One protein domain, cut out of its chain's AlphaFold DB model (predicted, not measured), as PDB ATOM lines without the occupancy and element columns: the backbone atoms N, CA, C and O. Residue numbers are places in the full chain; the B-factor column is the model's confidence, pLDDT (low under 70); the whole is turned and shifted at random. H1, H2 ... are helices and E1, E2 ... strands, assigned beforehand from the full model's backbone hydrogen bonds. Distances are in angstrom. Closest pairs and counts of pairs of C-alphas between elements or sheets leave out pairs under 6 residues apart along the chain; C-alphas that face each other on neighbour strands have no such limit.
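What this domain is: This is residues 34 to 175 of the 176 residues of an uncharacterized protein of Candidatus Marinimicrobia bacterium CG1_02_48_14 (UniProt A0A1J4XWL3). Two twisted sheets of four strands follow each other along a rod, each covered on one face by a helix: H2 over the sheet E1 to E4, H1 over the sheet E5 to E8. H1 leads from the first sheet to the second, H2 runs back over the first, and the two helices pack on each other around Leu 90 and Leu 163. The printed part has 142 residues, with eight named strands and two named helices in the order E1 E2 E3 E4 H1 E5 E6 E7 E8 H2. Both sheets are antiparallel, in the orders E1 E2 E3 E4 and E5 E6 E7 E8, and the class is mixed, helices and strands. The whole is compact, with a radius of gyration of the C-alphas of 16.0 A, and spans 57 by 27 by 23 A.

How they stand to each other: E1, residues 35 to 41, E2, residues 52 to 62, E3, residues 65 to 73, and E4, residues 82 to 86, form a meander, each strand the antiparallel neighbour of the one before. N 38 and O 59 of the hairpin E1 and E2 are 3.0 A apart, N 58 and O 69 of E2 and E3 2.8 A, and N 70 and O 85 of E3 and E4 2.8 A, within hydrogen-bond range. H1, residues 87 to 106, is on this sheet over E4, at a height of 11.0 A. E5, residues 113 to 119, E6, residues 125 to 131, E7, residues 136 to 142, and E8, residues 150 to 153, form a second meander. Here N 116 and O 128 are 2.9 A apart, N 127 and O 140 3.0 A, and N 141 and O 151 3.0 A. H1 is on one face of this second sheet too, two layers, at a height of 8.8 A and along the strands, at 7 degrees to E6 on the local plane; the closest C-alphas of H1 and E6 are those of Leu 100 and Gly 127, 7.0 A apart. H2, residues 157 to 174, is on the first sheet over E2 and E3, at a height of 9.3 A, on the same face as H1, again two layers; the closest C-alphas of H2 and E2 are those of Val 57 and Ala 166, 6.2 A apart. H1 and H2 touch at a shallow tilt of 23 degrees, opposite ways, with the C-alphas of Leu 90 and Leu 163 closest at 6.7 A. E4 and E7 are only just apart, their closest C-alphas 8.1 A from each other. In H2 every O i to N i+4 pair is within hydrogen-bond range, in H1 14 of 16.

Where its parts are: E1 begins at C-alpha 35, (209.105, 44.033, 73.069). E2 is 30.9 A long from first to last C-alpha, E3 24.9 A, H1 29.5 A and H2 25.4 A. H1 ends at C-alpha 106, (169.372, 18.958, 73.480), and H2 at C-alpha 174, (203.744, 31.447, 84.095).

The domain as a whole: The two C-alphas farthest apart, those of Ile 34 and His 110, are 57.0 A from each other. The printed part has no cut and no long link. The mean pLDDT of the printed part is 90.2; residues 76 to 80, residue 109 and residues 146 to 148 are under 70.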
ATOM      1  N   ILE A  34     211.048  48.031  74.763       87.62
ATOM      2  CA  ILE A  34     211.497  46.910  73.926       87.62
ATOM      3  C   ILE A  34     210.524  45.746  74.144       87.62
ATOM      4  O   ILE A  34     210.242  45.377  75.286       87.62
ATOM      5  N   VAL A  35     210.022  45.177  73.048       91.56
ATOM      6  CA  VAL A  35     209.105  44.033  73.069       91.56
ATOM      7  C   VAL A  35     209.867  42.765  72.698       91.56
ATOM      8  O   VAL A  35     210.510  42.700  71.649       91.56
ATOM      9  N   HIS A  36     209.766  41.741  73.541       93.88
ATOM     10  CA  HIS A  36     210.334  40.418  73.306       93.88
ATOM     11  C   HIS A  36     209.231  39.407  72.996       93.88
ATOM     12  O   HIS A  36     208.211  39.355  73.685       93.88
ATOM     13  N   PHE A  37     209.462  38.581  71.975       94.50
ATOM     14  CA  PHE A  37     208.558  37.513  71.564       94.50
ATOM     15  C   PHE A  37     209.267  36.164  71.650       94.50
ATOM     16  O   PHE A  37     210.269  35.945  70.971       94.50
ATOM     17  N   GLU A  38     208.707  35.235  72.417       96.56
ATOM     18  CA  GLU A  38     209.178  33.850  72.501       96.56
ATOM     19  C   GLU A  38     208.044  32.910  72.069       96.56
ATOM     20  O   GLU A  38     206.905  33.059  72.517       96.56
ATOM     21  N   ASN A  39     208.330  31.957  71.176       96.44
ATOM     22  CA  ASN A  39     207.338  31.013  70.652       96.44
ATOM     23  C   ASN A  39     207.610  29.595  71.161       96.44
ATOM     24  O   ASN A  39     208.724  29.095  71.038       96.44
ATOM     25  N   TYR A  40     206.554  28.932  71.620       97.38
ATOM     26  CA  TYR A  40     206.550  27.557  72.104       97.38
ATOM     27  C   TYR A  40     205.564  26.760  71.251       97.38
ATOM     28  O   TYR A  40     204.350  26.932  71.359       97.38
ATOM     29  N   TYR A  41     206.086  25.947  70.334       96.25
ATOM     30  CA  TYR A  41     205.266  25.222  69.363       96.25
ATOM     31  C   TYR A  41     204.489  24.080  70.017       96.25
ATOM     32  O   TYR A  41     205.011  23.362  70.870       96.25
ATOM     33  N   LEU A  42     203.241  23.914  69.587       96.69
ATOM     34  CA  LEU A  42     202.358  22.823  69.982       96.69
ATOM     35  C   LEU A  42     202.115  21.902  68.784       96.69
ATOM     36  O   LEU A  42     202.415  22.244  67.638       96.69
ATOM     37  N   GLN A  43     201.507  20.746  69.039       95.25
ATOM     38  CA  GLN A  43     200.912  19.964  67.963       95.25
ATOM     39  C   GLN A  43     199.775  20.776  67.326       95.25
ATOM     40  O   GLN A  43     198.880  21.246  68.028       95.25
ATOM     41  N   GLY A  44     199.836  20.971  66.008       93.56
ATOM     42  CA  GLY A  44     198.791  21.662  65.253       93.56
ATOM     43  C   GLY A  44     197.512  20.835  65.091       93.56
ATOM     44  O   GLY A  44     197.408  19.716  65.593       93.56
ATOM     45  N   LEU A  45     196.541  21.391  64.371       95.06
ATOM     46  CA  LEU A  45     195.236  20.778  64.118       95.06
ATOM     47  C   LEU A  45     195.112  20.383  62.648       95.06
ATOM     48  O   LEU A  45     195.409  21.177  61.755       95.06
ATOM     49  N   GLN A  46     194.615  19.178  62.396       94.81
ATOM     50  CA  GLN A  46     194.309  18.701  61.053       94.81
ATOM     51  C   GLN A  46     192.808  18.853  60.797       94.81
ATOM     52  O   GLN A  46     191.995  18.192  61.439       94.81
ATOM     53  N   ALA A  47     192.428  19.721  59.862       94.25
ATOM     54  CA  ALA A  47     191.032  19.886  59.474       94.25
ATOM     55  C   ALA A  47     190.567  18.734  58.568       94.25
ATOM     56  O   ALA A  47     191.363  18.106  57.863       94.25
ATOM     57  N   ALA A  48     189.253  18.505  58.533       92.62
ATOM     58  CA  ALA A  48     188.595  17.457  57.751       92.62
ATOM     59  C   ALA A  48     188.872  17.555  56.240       92.62
ATOM     60  O   ALA A  48     188.887  16.546  55.544       92.62
ATOM     61  N   ASN A  49     189.126  18.763  55.732       87.75
ATOM     62  CA  ASN A  49     189.469  19.013  54.330       87.75
ATOM     63  C   ASN A  49     190.970  18.852  54.018       87.75
ATOM     64  O   ASN A  49     191.408  19.240  52.937       87.75
ATOM     65  N   GLY A  50     191.776  18.344  54.953       89.19
ATOM     66  CA  GLY A  50     193.214  18.165  54.759       89.19
ATOM     67  C   GLY A  50     194.061  19.420  55.014       89.19
ATOM     68  O   GLY A  50     195.287  19.314  55.035       89.19
ATOM     69  N   LYS A  51     193.461  20.590  55.278       90.69
ATOM     70  CA  LYS A  51     194.220  21.791  55.668       90.69
ATOM     71  C   LYS A  51     194.779  21.632  57.092       90.69
ATOM     72  O   LYS A  51     194.090  21.130  57.979       90.69
ATOM     73  N   PHE A  52     196.013  22.084  57.312       91.81
ATOM     74  CA  PHE A  52     196.676  22.049  58.618       91.81
ATOM     75  C   PHE A  52     196.698  23.436  59.262       91.81
ATOM     76  O   PHE A  52     196.907  24.439  58.579       91.81
ATOM     77  N   ILE A  53     196.504  23.486  60.577       93.69
ATOM     78  CA  ILE A  53     196.532  24.708  61.382       93.69
ATOM     79  C   ILE A  53     197.698  24.596  62.350       93.69
ATOM     80  O   ILE A  53     197.744  23.704  63.198       93.69
ATOM     81  N   PHE A  54     198.644  25.516  62.239       94.44
ATOM     82  CA  PHE A  54     199.779  25.597  63.143       94.44
ATOM     83  C   PHE A  54     199.336  26.184  64.478       94.44
ATOM     84  O   PHE A  54     198.546  27.124  64.511       94.44
ATOM     85  N   ALA A  55     199.872  25.645  65.571       96.19
ATOM     86  CA  ALA A  55     199.561  26.088  66.922       96.19
ATOM     87  C   ALA A  55     200.844  26.377  67.704       96.19
ATOM     88  O   ALA A  55     201.815  25.615  67.652       96.19
ATOM     89  N   LYS A  56     200.854  27.481  68.446       96.69
ATOM     90  CA  LYS A  56     201.942  27.831  69.369       96.69
ATOM     91  C   LYS A  56     201.431  28.693  70.510       96.69
ATOM     92  O   LYS A  56     200.522  29.495  70.321       96.69
ATOM     93  N   VAL A  57     202.078  28.593  71.663       98.00
ATOM     94  CA  VAL A  57     201.982  29.613  72.707       98.00
ATOM     95  C   VAL A  57     203.051  30.663  72.443       98.00
ATOM     96  O   VAL A  57     204.224  30.338  72.261       98.00
ATOM     97  N   ARG A  58     202.656  31.931  72.408       96.88
ATOM     98  CA  ARG A  58     203.563  33.071  72.342       96.88
ATOM     99  C   ARG A  58     203.585  33.775  73.688       96.88
ATOM    100  O   ARG A  58     202.553  34.247  74.155       96.88
ATOM    101  N   LYS A  59     204.775  33.881  74.269       97.12
ATOM    102  CA  LYS A  59     205.064  34.776  75.387       97.12
ATOM    103  C   LYS A  59     205.486  36.127  74.816       97.12
ATOM    104  O   LYS A  59     206.351  36.187  73.938       97.12
ATOM    105  N   VAL A  60     204.857  37.189  75.298       95.19
ATOM    106  CA  VAL A  60     205.161  38.572  74.934       95.19
ATOM    107  C   VAL A  60     205.576  39.302  76.197       95.19
ATOM    108  O   VAL A  60     204.794  39.366  77.143       95.19
ATOM    109  N   SER A  61     206.787  39.848  76.210       93.88
ATOM    110  CA  SER A  61     207.301  40.633  77.332       93.88
ATOM    111  C   SER A  61     207.572  42.064  76.882       93.88
ATOM    112  O   SER A  61     208.319  42.278  75.927       93.88
ATOM    113  N   ALA A  62     206.960  43.034  77.555       91.00
ATOM    114  CA  ALA A  62     207.069  44.457  77.250       91.00
ATOM    115  C   ALA A  62     206.906  45.268  78.541       91.00
ATOM    116  O   ALA A  62     206.026  44.983  79.345       91.00
ATOM    117  N   GLY A  63     207.775  46.257  78.771       86.31
ATOM    118  CA  GLY A  63     207.626  47.193  79.897       86.31
ATOM    119  C   GLY A  63     207.679  46.552  81.291       86.31
ATOM    120  O   GLY A  63     207.144  47.117  82.234       86.31
ATOM    121  N   GLY A  64     208.299  45.374  81.430       87.44
ATOM    122  CA  GLY A  64     208.313  44.602  82.680       87.44
ATOM    123  C   GLY A  64     207.084  43.709  82.886       87.44
ATOM    124  O   GLY A  64     207.093  42.870  83.784       87.44
ATOM    125  N   GLU A  65     206.068  43.813  82.030       91.69
ATOM    126  CA  GLU A  65     204.935  42.890  81.996       91.69
ATOM    127  C   GLU A  65     205.210  41.713  81.059       91.69
ATOM    128  O   GLU A  65     205.959  41.814  80.083       91.69
ATOM    129  N   THR A  66     204.578  40.573  81.342       93.69
ATOM    130  CA  THR A  66     204.577  39.405  80.458       93.69
ATOM    131  C   THR A  66     203.158  38.887  80.289       93.69
ATOM    132  O   THR A  66     202.446  38.686  81.271       93.69
ATOM    133  N   ARG A  67     202.761  38.641  79.039       95.56
ATOM    134  CA  ARG A  67     201.473  38.041  78.674       95.56
ATOM    135  C   ARG A  67     201.677  36.850  77.752       95.56
ATOM    136  O   ARG A  67     202.680  36.764  77.041       95.56
ATOM    137  N   PHE A  68     200.710  35.941  77.759       97.25
ATOM    138  CA  PHE A  68     200.739  34.726  76.958       97.25
ATOM    139  C   PHE A  68     199.510  34.641  76.063       97.25
ATOM    140  O   PHE A  68     198.401  34.977  76.479       97.25
ATOM    141  N   PHE A  69     199.723  34.165  74.840       96.38
ATOM    142  CA  PHE A  69     198.678  34.030  73.834       96.38
ATOM    143  C   PHE A  69     198.817  32.697  73.106       96.38
ATOM    144  O   PHE A  69     199.922  32.312  72.721       96.38
ATOM    145  N   LEU A  70     197.705  32.009  72.867       96.81
ATOM    146  CA  LEU A  70     197.643  30.956  71.861       96.81
ATOM    147  C   LEU A  70     197.542  31.614  70.483       96.81
ATOM    148  O   LEU A  70     196.705  32.486  70.263       96.81
ATOM    149  N   ILE A  71     198.393  31.186  69.557       94.94
ATOM    150  CA  ILE A  71     198.320  31.573  68.152       94.94
ATOM    151  C   ILE A  71     197.975  30.339  67.334       94.94
ATOM    152  O   ILE A  71     198.719  29.354  67.359       94.94
ATOM    153  N   LEU A  72     196.875  30.436  66.594       94.44
ATOM    154  CA  LEU A  72     196.476  29.476  65.573       94.44
ATOM    155  C   LEU A  72     196.632  30.129  64.207       94.44
ATOM    156  O   LEU A  72     196.182  31.256  64.019       94.44
ATOM    157  N   SER A  73     197.258  29.458  63.249       92.12
ATOM    158  CA  SER A  73     197.514  30.057  61.939       92.12
ATOM    159  C   SER A  73     197.440  29.042  60.806       92.12
ATOM    160  O   SER A  73     197.892  27.906  60.931       92.12
ATOM    161  N   ALA A  74     196.884  29.467  59.671       89.12
ATOM    162  CA  ALA A  74     196.806  28.648  58.458       89.12
ATOM    163  C   ALA A  74     198.178  28.428  57.790       89.12
ATOM    164  O   ALA A  74     198.348  27.537  56.962       89.12
ATOM    165  N   ASN A  75     199.163  29.256  58.136       81.25
ATOM    166  CA  ASN A  75     200.564  29.093  57.766       81.25
ATOM    167  C   ASN A  75     201.447  29.194  59.015       81.25
ATOM    168  O   ASN A  75     200.997  29.586  60.085       81.25
ATOM    169  N   ASP A  76     202.709  28.805  58.905       66.50
ATOM    170  CA  ASP A  76     203.673  28.795  60.010       66.50
ATOM    171  C   ASP A  76     204.050  30.207  60.517       66.50
ATOM    172  O   ASP A  76     204.575  30.377  61.629       66.50
ATOM    173  N   LYS A  77     203.741  31.238  59.724       61.03
ATOM    174  CA  LYS A  77     203.973  32.655  60.017       61.03
ATOM    175  C   LYS A  77     202.732  33.317  60.625       61.03
ATOM    176  O   LYS A  77     201.618  32.816  60.577       61.03
ATOM    177  N   THR A  78     202.929  34.473  61.258       58.34
ATOM    178  CA  THR A  78     201.799  35.332  61.648       58.34
ATOM    179  C   THR A  78     201.331  36.041  60.374       58.34
ATOM    180  O   THR A  78     201.990  36.971  59.918       58.34
ATOM    181  N   SER A  79     200.281  35.524  59.738       60.03
ATOM    182  CA  SER A  79     199.649  36.103  58.540       60.03
ATOM    183  C   SER A  79     198.260  36.659  58.860       60.03
ATOM    184  O   SER A  79     197.779  36.446  59.969       60.03
ATOM    185  N   SER A  80     197.596  37.280  57.879       65.06
ATOM    186  CA  SER A  80     196.181  37.673  57.980       65.06
ATOM    187  C   SER A  80     195.291  36.538  58.505       65.06
ATOM    188  O   SER A  80     194.536  36.755  59.438       65.06
ATOM    189  N   ASN A  81     195.504  35.296  58.056       81.31
ATOM    190  CA  ASN A  81     194.731  34.134  58.503       81.31
ATOM    191  C   ASN A  81     195.316  33.496  59.777       81.31
ATOM    192  O   ASN A  81     195.871  32.386  59.760       81.31
ATOM    193  N   SER A  82     195.273  34.249  60.876       89.38
ATOM    194  CA  SER A  82     195.655  33.767  62.201       89.38
ATOM    195  C   SER A  82     194.753  34.314  63.301       89.38
ATOM    196  O   SER A  82     194.320  35.459  63.254       89.38
ATOM    197  N   ALA A  83     194.509  33.480  64.307       92.38
ATOM    198  CA  ALA A  83     193.847  33.862  65.540       92.38
ATOM    199  C   ALA A  83     194.889  34.077  66.631       92.38
ATOM    200  O   ALA A  83     195.815  33.273  66.781       92.38
ATOM    201  N   VAL A  84     194.697  35.126  67.423       93.31
ATOM    202  CA  VAL A  84     195.455  35.385  68.645       93.31
ATOM    203  C   VAL A  84     194.468  35.341  69.799       93.31
ATOM    204  O   VAL A  84     193.508  36.099  69.814       93.31
ATOM    205  N   ILE A  85     194.681  34.418  70.729       95.00
ATOM    206  CA  ILE A  85     193.730  34.091  71.790       95.00
ATOM    207  C   ILE A  85     194.441  34.285  73.127       95.00
ATOM    208  O   ILE A  85     195.479  33.667  73.381       95.00
ATOM    209  N   SER A  86     193.906  35.150  73.982       94.62
ATOM    210  CA  SER A  86     194.444  35.391  75.330       94.62
ATOM    211  C   SER A  86     194.227  34.199  76.278       94.62
ATOM    212  O   SER A  86     193.347  33.373  76.054       94.62
ATOM    213  N   GLU A  87     194.982  34.116  77.382       94.56
ATOM    214  CA  GLU A  87     194.762  33.105  78.446       94.56
ATOM    215  C   GLU A  87     193.312  33.125  78.977       94.56
ATOM    216  O   GLU A  87     192.695  32.076  79.192       94.56
ATOM    217  N   THR A  88     192.738  34.321  79.139       93.81
ATOM    218  CA  THR A  88     191.352  34.506  79.588       93.81
ATOM    219  C   THR A  88     190.354  33.955  78.572       93.81
ATOM    220  O   THR A  88     189.475  33.176  78.941       93.81
ATOM    221  N   GLU A  89     190.493  34.305  77.290       94.94
ATOM    222  CA  GLU A  89     189.626  33.761  76.235       94.94
ATOM    223  C   GLU A  89     189.813  32.256  76.068       94.94
ATOM    224  O   GLU A  89     188.847  31.552  75.799       94.94
ATOM    225  N   LEU A  90     191.025  31.736  76.265       95.56
ATOM    226  CA  LEU A  90     191.299  30.304  76.196       95.56
ATOM    227  C   LEU A  90     190.512  29.521  77.253       95.56
ATOM    228  O   LEU A  90     189.949  28.467  76.956       95.56
ATOM    229  N   THR A  91     190.428  30.059  78.470       95.12
ATOM    230  CA  THR A  91     189.606  29.480  79.543       95.12
ATOM    231  C   THR A  91     188.125  29.526  79.169       95.12
ATOM    232  O   THR A  91     187.439  28.508  79.226       95.12
ATOM    233  N   GLN A  92     187.649  30.673  78.673       95.50
ATOM    234  CA  GLN A  92     186.265  30.817  78.210       95.50
ATOM    235  C   GLN A  92     185.934  29.871  77.052       95.50
ATOM    236  O   GLN A  92     184.825  29.345  76.995       95.50
ATOM    237  N   LEU A  93     186.866  29.635  76.129       95.81
ATOM    238  CA  LEU A  93     186.680  28.704  75.022       95.81
ATOM    239  C   LEU A  93     186.473  27.279  75.531       95.81
ATOM    240  O   LEU A  93     185.548  26.612  75.078       95.81
ATOM    241  N   LEU A  94     187.272  26.824  76.496       96.06
ATOM    242  CA  LEU A  94     187.100  25.495  77.089       96.06
ATOM    243  C   LEU A  94     185.734  25.342  77.773       96.06
ATOM    244  O   LEU A  94     185.068  24.327  77.568       96.06
ATOM    245  N   ASP A  95     185.285  26.355  78.514       94.94
ATOM    246  CA  ASP A  95     183.968  26.339  79.162       94.94
ATOM    247  C   ASP A  95     182.828  26.335  78.130       94.94
ATOM    248  O   ASP A  95     181.888  25.540  78.214       94.94
ATOM    249  N   ASN A  96     182.927  27.179  77.099       95.44
ATOM    250  CA  ASN A  96     181.921  27.264  76.042       95.44
ATOM    251  C   ASN A  96     181.908  26.030  75.136       95.44
ATOM    252  O   ASN A  96     180.852  25.693  74.600       95.44
ATOM    253  N   LEU A  97     183.023  25.311  74.984       94.56
ATOM    254  CA  LEU A  97     183.047  24.053  74.241       94.56
ATOM    255  C   LEU A  97     182.114  23.015  74.875       94.56
ATOM    256  O   LEU A  97     181.366  22.349  74.160       94.56
ATOM    257  N   LEU A  98     182.100  22.925  76.207       91.12
ATOM    258  CA  LEU A  98     181.197  22.030  76.934       91.12
ATOM    259  C   LEU A  98     179.727  22.421  76.720       91.12
ATOM    260  O   LEU A  98     178.874  21.555  76.511       91.12
ATOM    261  N   ILE A  99     179.435  23.725  76.712       93.00
ATOM    262  CA  ILE A  99     178.089  24.253  76.446       93.00
ATOM    263  C   ILE A  99     177.652  23.922  75.011       93.00
ATOM    264  O   ILE A  99     176.539  23.436  74.807       93.00
ATOM    265  N   LEU A 100     178.528  24.113  74.020       92.69
ATOM    266  CA  LEU A 100     178.256  23.765  72.621       92.69
ATOM    267  C   LEU A 100     177.992  22.261  72.463       92.69
ATOM    268  O   LEU A 100     177.016  21.866  71.828       92.69
ATOM    269  N   GLN A 101     178.809  21.413  73.093       90.00
ATOM    270  CA  GLN A 101     178.616  19.960  73.079       90.00
ATOM    271  C   GLN A 101     177.271  19.546  73.698       90.00
ATOM    272  O   GLN A 101     176.647  18.594  73.226       90.00
ATOM    273  N   ALA A 102     176.809  20.246  74.736       88.56
ATOM    274  CA  ALA A 102     175.490  20.021  75.321       88.56
ATOM    275  C   ALA A 102     174.360  20.477  74.382       88.56
ATOM    276  O   ALA A 102     173.409  19.723  74.174       88.56
ATOM    277  N   ALA A 103     174.493  21.647  73.749       85.75
ATOM    278  CA  ALA A 103     173.500  22.198  72.822       85.75
ATOM    279  C   ALA A 103     173.248  21.298  71.594       85.75
ATOM    280  O   ALA A 103     172.120  21.217  71.097       85.75
ATOM    281  N   VAL A 104     174.273  20.568  71.136       84.56
ATOM    282  CA  VAL A 104     174.128  19.541  70.088       84.56
ATOM    283  C   VAL A 104     173.159  18.437  70.520       84.56
ATOM    284  O   VAL A 104     172.347  17.990  69.715       84.56
ATOM    285  N   LYS A 105     173.200  18.018  71.791       82.75
ATOM    286  CA  LYS A 105     172.395  16.901  72.312       82.75
ATOM    287  C   LYS A 105     170.941  17.276  72.597       82.75
ATOM    288  O   LYS A 105     170.091  16.392  72.597       82.75
ATOM    289  N   THR A 106     170.661  18.544  72.896       82.00
ATOM    290  CA  THR A 106     169.372  18.958  73.480       82.00
ATOM    291  C   THR A 106     168.466  19.765  72.557       82.00
ATOM    292  O   THR A 106     167.351  20.081  72.960       82.00
ATOM    293  N   GLY A 107     168.921  20.192  71.380       74.31
ATOM    294  CA  GLY A 107     168.117  21.132  70.592       74.31
ATOM    295  C   GLY A 107     167.018  20.490  69.734       74.31
ATOM    296  O   GLY A 107     166.942  19.275  69.579       74.31
ATOM    297  N   ASP A 108     166.211  21.357  69.121       77.69
ATOM    298  CA  ASP A 108     164.992  21.038  68.367       77.69
ATOM    299  C   ASP A 108     165.184  20.115  67.145       77.69
ATOM    300  O   ASP A 108     165.766  20.504  66.127       77.69
ATOM    301  N   ASN A 109     164.637  18.903  67.227       69.88
ATOM    302  CA  ASN A 109     164.725  17.876  66.188       69.88
ATOM    303  C   ASN A 109     163.916  18.189  64.915       69.88
ATOM    304  O   ASN A 109     163.971  17.404  63.971       69.88
ATOM    305  N   HIS A 110     163.177  19.301  64.872       81.00
ATOM    306  CA  HIS A 110     162.398  19.718  63.703       81.00
ATOM    307  C   HIS A 110     163.134  20.681  62.764       81.00
ATOM    308  O   HIS A 110     162.652  20.932  61.662       81.00
ATOM    309  N   ALA A 111     164.280  21.233  63.172       86.50
ATOM    310  CA  ALA A 111     165.034  22.166  62.343       86.50
ATOM    311  C   ALA A 111     165.866  21.441  61.269       86.50
ATOM    312  O   ALA A 111     166.668  20.563  61.594       86.50
ATOM    313  N   ASP A 112     165.751  21.880  60.011       90.06
ATOM    314  CA  ASP A 112     166.557  21.359  58.894       90.06
ATOM    315  C   ASP A 112     168.050  21.711  59.026       90.06
ATOM    316  O   ASP A 112     168.927  20.970  58.580       90.06
ATOM    317  N   TYR A 113     168.344  22.837  59.677       90.25
ATOM    318  CA  TYR A 113     169.693  23.312  59.965       90.25
ATOM    319  C   TYR A 113     169.743  23.962  61.345       90.25
ATOM    320  O   TYR A 113     168.863  24.745  61.711       90.25
ATOM    321  N   ARG A 114     170.806  23.685  62.103       90.31
ATOM    322  CA  ARG A 114     171.086  24.356  63.375       90.31
ATOM    323  C   ARG A 114     172.563  24.665  63.492       90.31
ATOM    324  O   ARG A 114     173.383  23.770  63.344       90.31
ATOM    325  N   GLU A 115     172.890  25.892  63.866       91.06
ATOM    326  CA  GLU A 115     174.257  26.311  64.158       91.06
ATOM    327  C   GLU A 115     174.328  26.914  65.554       91.06
ATOM    328  O   GLU A 115     173.430  27.630  65.999       91.06
ATOM    329  N   SER A 116     175.405  26.623  66.265       92.88
ATOM    330  CA  SER A 116     175.746  27.285  67.516       92.88
ATOM    331  C   SER A 116     177.222  27.627  67.478       92.88
ATOM    332  O   SER A 116     178.047  26.779  67.143       92.88
ATOM    333  N   LYS A 117     177.553  28.877  67.797       93.06
ATOM    334  CA  LYS A 117     178.930  29.361  67.810       93.06
ATOM    335  C   LYS A 117     179.165  30.313  68.963       93.06
ATOM    336  O   LYS A 117     178.298  31.108  69.319       93.06
ATOM    337  N   PHE A 118     180.367  30.232  69.499       93.69
ATOM    338  CA  PHE A 118     180.946  31.205  70.399       93.69
ATOM    339  C   PHE A 118     181.957  32.045  69.618       93.69
ATOM    340  O   PHE A 118     182.712  31.513  68.802       93.69
ATOM    341  N   ILE A 119     181.944  33.356  69.847       91.94
ATOM    342  CA  ILE A 119     182.801  34.326  69.160       91.94
ATOM    343  C   ILE A 119     183.547  35.110  70.237       91.94
ATOM    344  O   ILE A 119     182.913  35.683  71.124       91.94
ATOM    345  N   THR A 120     184.878  35.117  70.171       91.25
ATOM    346  CA  THR A 120     185.718  35.887  71.095       91.25
ATOM    347  C   THR A 120     185.734  37.371  70.726       91.25
ATOM    348  O   THR A 120     185.265  37.775  69.658       91.25
ATOM    349  N   GLN A 121     186.305  38.207  71.596       87.81
ATOM    350  CA  GLN A 121     186.437  39.640  71.328       87.81
ATOM    351  C   GLN A 121     187.320  39.917  70.100       87.81
ATOM    352  O   GLN A 121     187.043  40.843  69.336       87.81
ATOM    353  N   ASP A 122     188.335  39.076  69.893       87.31
ATOM    354  CA  ASP A 122     189.268  39.146  68.765       87.31
ATOM    355  C   ASP A 122     188.792  38.327  67.541       87.31
ATOM    356  O   ASP A 122     189.579  37.995  66.658       87.31
ATOM    357  N   TRP A 123     187.485  38.040  67.454       89.50
ATOM    358  CA  TRP A 123     186.794  37.410  66.314       89.50
ATOM    359  C   TRP A 123     187.137  35.954  66.009       89.50
ATOM    360  O   TRP A 123     186.611  35.412  65.032       89.50
ATOM    361  N   PHE A 124     187.926  35.292  66.854       92.75
ATOM    362  CA  PHE A 124     188.041  33.842  66.791       92.75
ATOM    363  C   PHE A 124     186.667  33.223  67.052       92.75
ATOM    364  O   PHE A 124     185.965  33.607  67.991       92.75
ATOM    365  N   GLN A 125     186.273  32.265  66.217       93.81
ATOM    366  CA  GLN A 125     184.992  31.579  66.356       93.81
ATOM    367  C   GLN A 125     185.219  30.095  66.565       93.81
ATOM    368  O   GLN A 125     186.072  29.496  65.916       93.81
ATOM    369  N   MET A 126     184.395  29.501  67.416       95.06
ATOM    370  CA  MET A 126     184.296  28.059  67.583       95.06
ATOM    371  C   MET A 126     182.826  27.678  67.612       95.06
ATOM    372  O   MET A 126     182.038  28.293  68.332       95.06
ATOM    373  N   GLY A 127     182.445  26.672  66.839       94.75
ATOM    374  CA  GLY A 127     181.047  26.297  66.732       94.75
ATOM    375  C   GLY A 127     180.819  24.897  66.200       94.75
ATOM    376  O   GLY A 127     181.745  24.139  65.909       94.75
ATOM    377  N   CYS A 128     179.541  24.574  66.083       93.19
ATOM    378  CA  CYS A 128     179.047  23.347  65.497       93.19
ATOM    379  C   CYS A 128     177.778  23.623  64.691       93.19
ATOM    380  O   CYS A 128     176.929  24.419  65.101       93.19
ATOM    381  N   ALA A 129     177.636  22.922  63.573       91.12
ATOM    382  CA  ALA A 129     176.450  22.933  62.738       91.12
ATOM    383  C   ALA A 129     175.902  21.511  62.583       91.12
ATOM    384  O   ALA A 129     176.664  20.574  62.352       91.12
ATOM    385  N   TYR A 130     174.591  21.354  62.716       89.75
ATOM    386  CA  TYR A 130     173.844  20.140  62.408       89.75
ATOM    387  C   TYR A 130     173.009  20.365  61.147       89.75
ATOM    388  O   TYR A 130     172.339  21.393  61.028       89.75
ATOM    389  N   ASN A 131     173.028  19.388  60.242       87.38
ATOM    390  CA  ASN A 131     172.170  19.345  59.062       87.38
ATOM    391  C   ASN A 131     171.275  18.098  59.124       87.38
ATOM    392  O   ASN A 131     171.774  16.982  59.309       87.38
ATOM    393  N   ALA A 132     169.962  18.286  58.978       85.81
ATOM    394  CA  ALA A 132     168.984  17.204  59.013       85.81
ATOM    395  C   ALA A 132     169.058  16.290  57.785       85.81
ATOM    396  O   ALA A 132     168.671  15.131  57.883       85.81
ATOM    397  N   HIS A 133     169.576  16.775  56.654       86.44
ATOM    398  CA  HIS A 133     169.701  15.974  55.437       86.44
ATOM    399  C   HIS A 133     170.696  14.817  55.607       86.44
ATOM    400  O   HIS A 133     170.428  13.683  55.220       86.44
ATOM    401  N   ASP A 134     171.846  15.107  56.206       84.44
ATOM    402  CA  ASP A 134     172.965  14.186  56.377       84.44
ATOM    403  C   ASP A 134     173.094  13.649  57.812       84.44
ATOM    404  O   ASP A 134     173.963  12.813  58.069       84.44
ATOM    405  N   HIS A 135     172.208  14.079  58.723       85.00
ATOM    406  CA  HIS A 135     172.145  13.687  60.139       85.00
ATOM    407  C   HIS A 135     173.505  13.755  60.848       85.00
ATOM    408  O   HIS A 135     173.859  12.897  61.662       85.00
ATOM    409  N   LYS A 136     174.293  14.779  60.515       87.50
ATOM    410  CA  LYS A 136     175.670  14.942  60.985       87.50
ATOM    411  C   LYS A 136     175.868  16.295  61.633       87.50
ATOM    412  O   LYS A 136     175.336  17.306  61.182       87.50
ATOM    413  N   THR A 137     176.697  16.291  62.670       91.19
ATOM    414  CA  THR A 137     177.243  17.502  63.271       91.19
ATOM    415  C   THR A 137     178.663  17.711  62.766       91.19
ATOM    416  O   THR A 137     179.504  16.823  62.892       91.19
ATOM    417  N   ILE A 138     178.933  18.890  62.217       93.50
ATOM    418  CA  ILE A 138     180.266  19.335  61.818       93.50
ATOM    419  C   ILE A 138     180.692  20.442  62.772       93.50
ATOM    420  O   ILE A 138     179.939  21.378  63.033       93.50
ATOM    421  N   TRP A 139     181.906  20.331  63.289       95.88
ATOM    422  CA  TRP A 139     182.534  21.335  64.136       95.88
ATOM    423  C   TRP A 139     183.363  22.282  63.290       95.88
ATOM    424  O   TRP A 139     183.867  21.894  62.236       95.88
ATOM    425  N   SER A 140     183.530  23.515  63.745       94.62
ATOM    426  CA  SER A 140     184.373  24.476  63.055       94.62
ATOM    427  C   SER A 140     185.112  25.400  64.006       94.62
ATOM    428  O   SER A 140     184.633  25.716  65.099       94.62
ATOM    429  N   ILE A 141     186.280  25.851  63.552       94.94
ATOM    430  CA  ILE A 141     186.914  27.059  64.069       94.94
ATOM    431  C   ILE A 141     187.137  28.035  62.923       94.94
ATOM    432  O   ILE A 141     187.470  27.618  61.813       94.94
ATOM    433  N   THR A 142     186.980  29.322  63.192       93.25
ATOM    434  CA  THR A 142     187.268  30.390  62.233       93.25
ATOM    435  C   THR A 142     188.303  31.315  62.847       93.25
ATOM    436  O   THR A 142     188.087  31.829  63.944       93.25
ATOM    437  N   LEU A 143     189.437  31.488  62.166       91.88
ATOM    438  CA  LEU A 143     190.590  32.189  62.736       91.88
ATOM    439  C   LEU A 143     190.447  33.717  62.741       91.88
ATOM    440  O   LEU A 143     191.048  34.371  63.585       91.88
ATOM    441  N   GLU A 144     189.664  34.284  61.822       80.50
ATOM    442  CA  GLU A 144     189.581  35.731  61.609       80.50
ATOM    443  C   GLU A 144     188.172  36.196  61.205       80.50
ATOM    444  O   GLU A 144     187.304  35.406  60.831       80.50
ATOM    445  N   ARG A 145     187.943  37.514  61.256       70.44
ATOM    446  CA  ARG A 145     186.646  38.132  60.932       70.44
ATOM    447  C   ARG A 145     186.299  38.097  59.437       70.44
ATOM    448  O   ARG A 145     185.117  38.044  59.103       70.44
ATOM    449  N   GLN A 146     187.288  38.206  58.548       61.34
ATOM    450  CA  GLN A 146     187.098  38.291  57.095       61.34
ATOM    451  C   GLN A 146     188.100  37.373  56.382       61.34
ATOM    452  O   GLN A 146     189.293  37.605  56.486       61.34
ATOM    453  N   GLY A 147     187.627  36.364  55.641       60.06
ATOM    454  CA  GLY A 147     188.488  35.450  54.874       60.06
ATOM    455  C   GLY A 147     187.967  34.008  54.820       60.06
ATOM    456  O   GLY A 147     186.974  33.679  55.462       60.06
ATOM    457  N   ASP A 148     188.663  33.133  54.082       66.00
ATOM    458  CA  ASP A 148     188.450  31.664  54.061       66.00
ATOM    459  C   ASP A 148     189.146  30.982  55.264       66.00
ATOM    460  O   ASP A 148     189.843  29.971  55.145       66.00
ATOM    461  N   GLY A 149     189.029  31.604  56.440       79.44
ATOM    462  CA  GLY A 149     189.700  31.203  57.680       79.44
ATOM    463  C   GLY A 149     188.961  30.128  58.474       79.44
ATOM    464  O   GLY A 149     189.304  29.905  59.634       79.44
ATOM    465  N   SER A 150     187.934  29.502  57.892       90.38
ATOM    466  CA  SER A 150     187.136  28.461  58.540       90.38
ATOM    467  C   SER A 150     187.703  27.071  58.273       90.38
ATOM    468  O   SER A 150     187.963  26.668  57.138       90.38
ATOM    469  N   PHE A 151     187.847  26.304  59.345       93.50
ATOM    470  CA  PHE A 151     188.340  24.938  59.337       93.50
ATOM    471  C   PHE A 151     187.303  24.039  59.983       93.50
ATOM    472  O   PHE A 151     186.782  24.365  61.045       93.50
ATOM    473  N   PHE A 152     187.012  22.913  59.336       94.50
ATOM    474  CA  PHE A 152     185.957  21.996  59.753       94.50
ATOM    475  C   PHE A 152     186.535  20.721  60.358       94.50
ATOM    476  O   PHE A 152     187.581  20.244  59.921       94.50
ATOM    477  N   PHE A 153     185.828  20.146  61.324       95.25
ATOM    478  CA  PHE A 153     186.236  18.965  62.076       95.25
ATOM    479  C   PHE A 153     185.038  18.038  62.281       95.25
ATOM    480  O   PHE A 153     183.911  18.487  62.488       95.25
ATOM    481  N   TYR A 154     185.274  16.727  62.258       92.12
ATOM    482  CA  TYR A 154     184.226  15.739  62.547       92.12
ATOM    483  C   TYR A 154     183.978  15.554  64.047       92.12
ATOM    484  O   TYR A 154     182.929  15.062  64.453       92.12
ATOM    485  N   ASN A 155     184.946  15.944  64.873       90.81
ATOM    486  CA  ASN A 155     184.947  15.750  66.313       90.81
ATOM    487  C   ASN A 155     185.586  16.979  66.985       90.81
ATOM    488  O   ASN A 155     186.610  17.457  66.494       90.81
ATOM    489  N   PRO A 156     185.039  17.470  68.111       93.88
ATOM    490  CA  PRO A 156     185.628  18.586  68.843       93.88
ATOM    491  C   PRO A 156     186.880  18.197  69.637       93.88
ATOM    492  O   PRO A 156     187.594  19.083  70.093       93.88
ATOM    493  N   GLY A 157     187.151  16.903  69.835       94.12
ATOM    494  CA  GLY A 157     188.225  16.427  70.711       94.12
ATOM    495  C   GLY A 157     189.619  16.932  70.332       94.12
ATOM    496  O   GLY A 157     190.399  17.240  71.227       94.12
ATOM    497  N   ASP A 158     189.920  17.097  69.041       92.19
ATOM    498  CA  ASP A 158     191.215  17.653  68.615       92.19
ATOM    499  C   ASP A 158     191.330  19.140  68.975       92.19
ATOM    500  O   ASP A 158     192.374  19.587  69.455       92.19
ATOM    501  N   ILE A 159     190.232  19.895  68.818       95.31
ATOM    502  CA  ILE A 159     190.141  21.297  69.241       95.31
ATOM    503  C   ILE A 159     190.345  21.373  70.757       95.31
ATOM    504  O   ILE A 159     191.205  22.114  71.227       95.31
ATOM    505  N   GLU A 160     189.609  20.563  71.524       96.44
ATOM    506  CA  GLU A 160     189.712  20.521  72.983       96.44
ATOM    507  C   GLU A 160     191.139  20.213  73.445       96.44
ATOM    508  O   GLU A 160     191.687  20.919  74.295       96.44
ATOM    509  N   LEU A 161     191.757  19.179  72.872       95.88
ATOM    510  CA  LEU A 161     193.111  18.763  73.213       95.88
ATOM    511  C   LEU A 161     194.118  19.887  72.956       95.88
ATOM    512  O   LEU A 161     194.974  20.144  73.805       95.88
ATOM    513  N   ASN A 162     193.998  20.583  71.825       96.56
ATOM    514  CA  ASN A 162     194.871  21.701  71.486       96.56
ATOM    515  C   ASN A 162     194.700  22.885  72.455       96.56
ATOM    516  O   ASN A 162     195.696  23.388  72.979       96.56
ATOM    517  N   LEU A 163     193.457  23.269  72.772       97.25
ATOM    518  CA  LEU A 163     193.171  24.341  73.733       97.25
ATOM    519  C   LEU A 163     193.705  23.997  75.136       97.25
ATOM    520  O   LEU A 163     194.347  24.828  75.783       97.25
ATOM    521  N   ARG A 164     193.516  22.754  75.598       97.75
ATOM    522  CA  ARG A 164     194.053  22.283  76.888       97.75
ATOM    523  C   ARG A 164     195.579  22.241  76.901       97.75
ATOM    524  O   ARG A 164     196.183  22.616  77.904       97.75
ATOM    525  N   ALA A 165     196.208  21.807  75.808       98.00
ATOM    526  CA  ALA A 165     197.663  21.794  75.683       98.00
ATOM    527  C   ALA A 165     198.244  23.213  75.750       98.00
ATOM    528  O   ALA A 165     199.234  23.436  76.448       98.00
ATOM    529  N   ALA A 166     197.598  24.176  75.089       98.25
ATOM    530  CA  ALA A 166     197.971  25.581  75.167       98.25
ATOM    531  C   ALA A 166     197.837  26.127  76.594       98.25
ATOM    532  O   ALA A 166     198.782  26.726  77.101       98.25
ATOM    533  N   LEU A 167     196.714  25.864  77.270       97.88
ATOM    534  CA  LEU A 167     196.487  26.347  78.634       97.88
ATOM    535  C   LEU A 167     197.524  25.770  79.603       97.88
ATOM    536  O   LEU A 167     198.118  26.506  80.386       97.88
ATOM    537  N   LYS A 168     197.805  24.468  79.490       97.75
ATOM    538  CA  LYS A 168     198.838  23.797  80.286       97.75
ATOM    539  C   LYS A 168     200.224  24.397  80.049       97.75
ATOM    540  O   LYS A 168     200.965  24.608  81.004       97.75
ATOM    541  N   MET A 169     200.581  24.682  78.796       98.31
ATOM    542  CA  MET A 169     201.852  25.332  78.463       98.31
ATOM    543  C   MET A 169     201.932  26.742  79.070       98.31
ATOM    544  O   MET A 169     202.955  27.105  79.641       98.31
ATOM    545  N   ILE A 170     200.850  27.524  79.014       97.88
ATOM    546  CA  ILE A 170     200.789  28.850  79.650       97.88
ATOM    547  C   ILE A 170     200.978  28.744  81.168       97.88
ATOM    548  O   ILE A 170     201.761  29.502  81.737       97.88
ATOM    549  N   GLN A 171     200.319  27.788  81.826       96.44
ATOM    550  CA  GLN A 171     200.474  27.543  83.267       96.44
ATOM    551  C   GLN A 171     201.931  27.216  83.623       96.44
ATOM    552  O   GLN A 171     202.532  27.890  84.457       96.44
ATOM    553  N   GLN A 172     202.554  26.296  82.880       96.69
ATOM    554  CA  GLN A 172     203.965  25.937  83.054       96.69
ATOM    555  C   GLN A 172     204.910  27.137  82.898       96.69
ATOM    556  O   GLN A 172     205.812  27.317  83.712       96.69
ATOM    557  N   LEU A 173     204.708  27.965  81.869       96.50
ATOM    558  CA  LEU A 173     205.557  29.129  81.596       96.50
ATOM    559  C   LEU A 173     205.314  30.297  82.564       96.50
ATOM    560  O   LEU A 173     206.218  31.103  82.780       96.50
ATOM    561  N   SER A 174     204.108  30.409  83.122       93.62
ATOM    562  CA  SER A 174     203.744  31.447  84.095       93.62
ATOM    563  C   SER A 174     204.037  31.059  85.547       93.62
ATOM    564  O   SER A 174     203.961  31.920  86.422       93.62
ATOM    565  N   GLY A 175     204.400  29.799  85.806       89.94
ATOM    566  CA  GLY A 175     204.637  29.280  87.154       89.94
ATOM    567  C   GLY A 175     203.359  29.102  87.981       89.94
ATOM    568  O   GLY A 175     203.435  29.142  89.209       89.94
TER     569      GLY A 175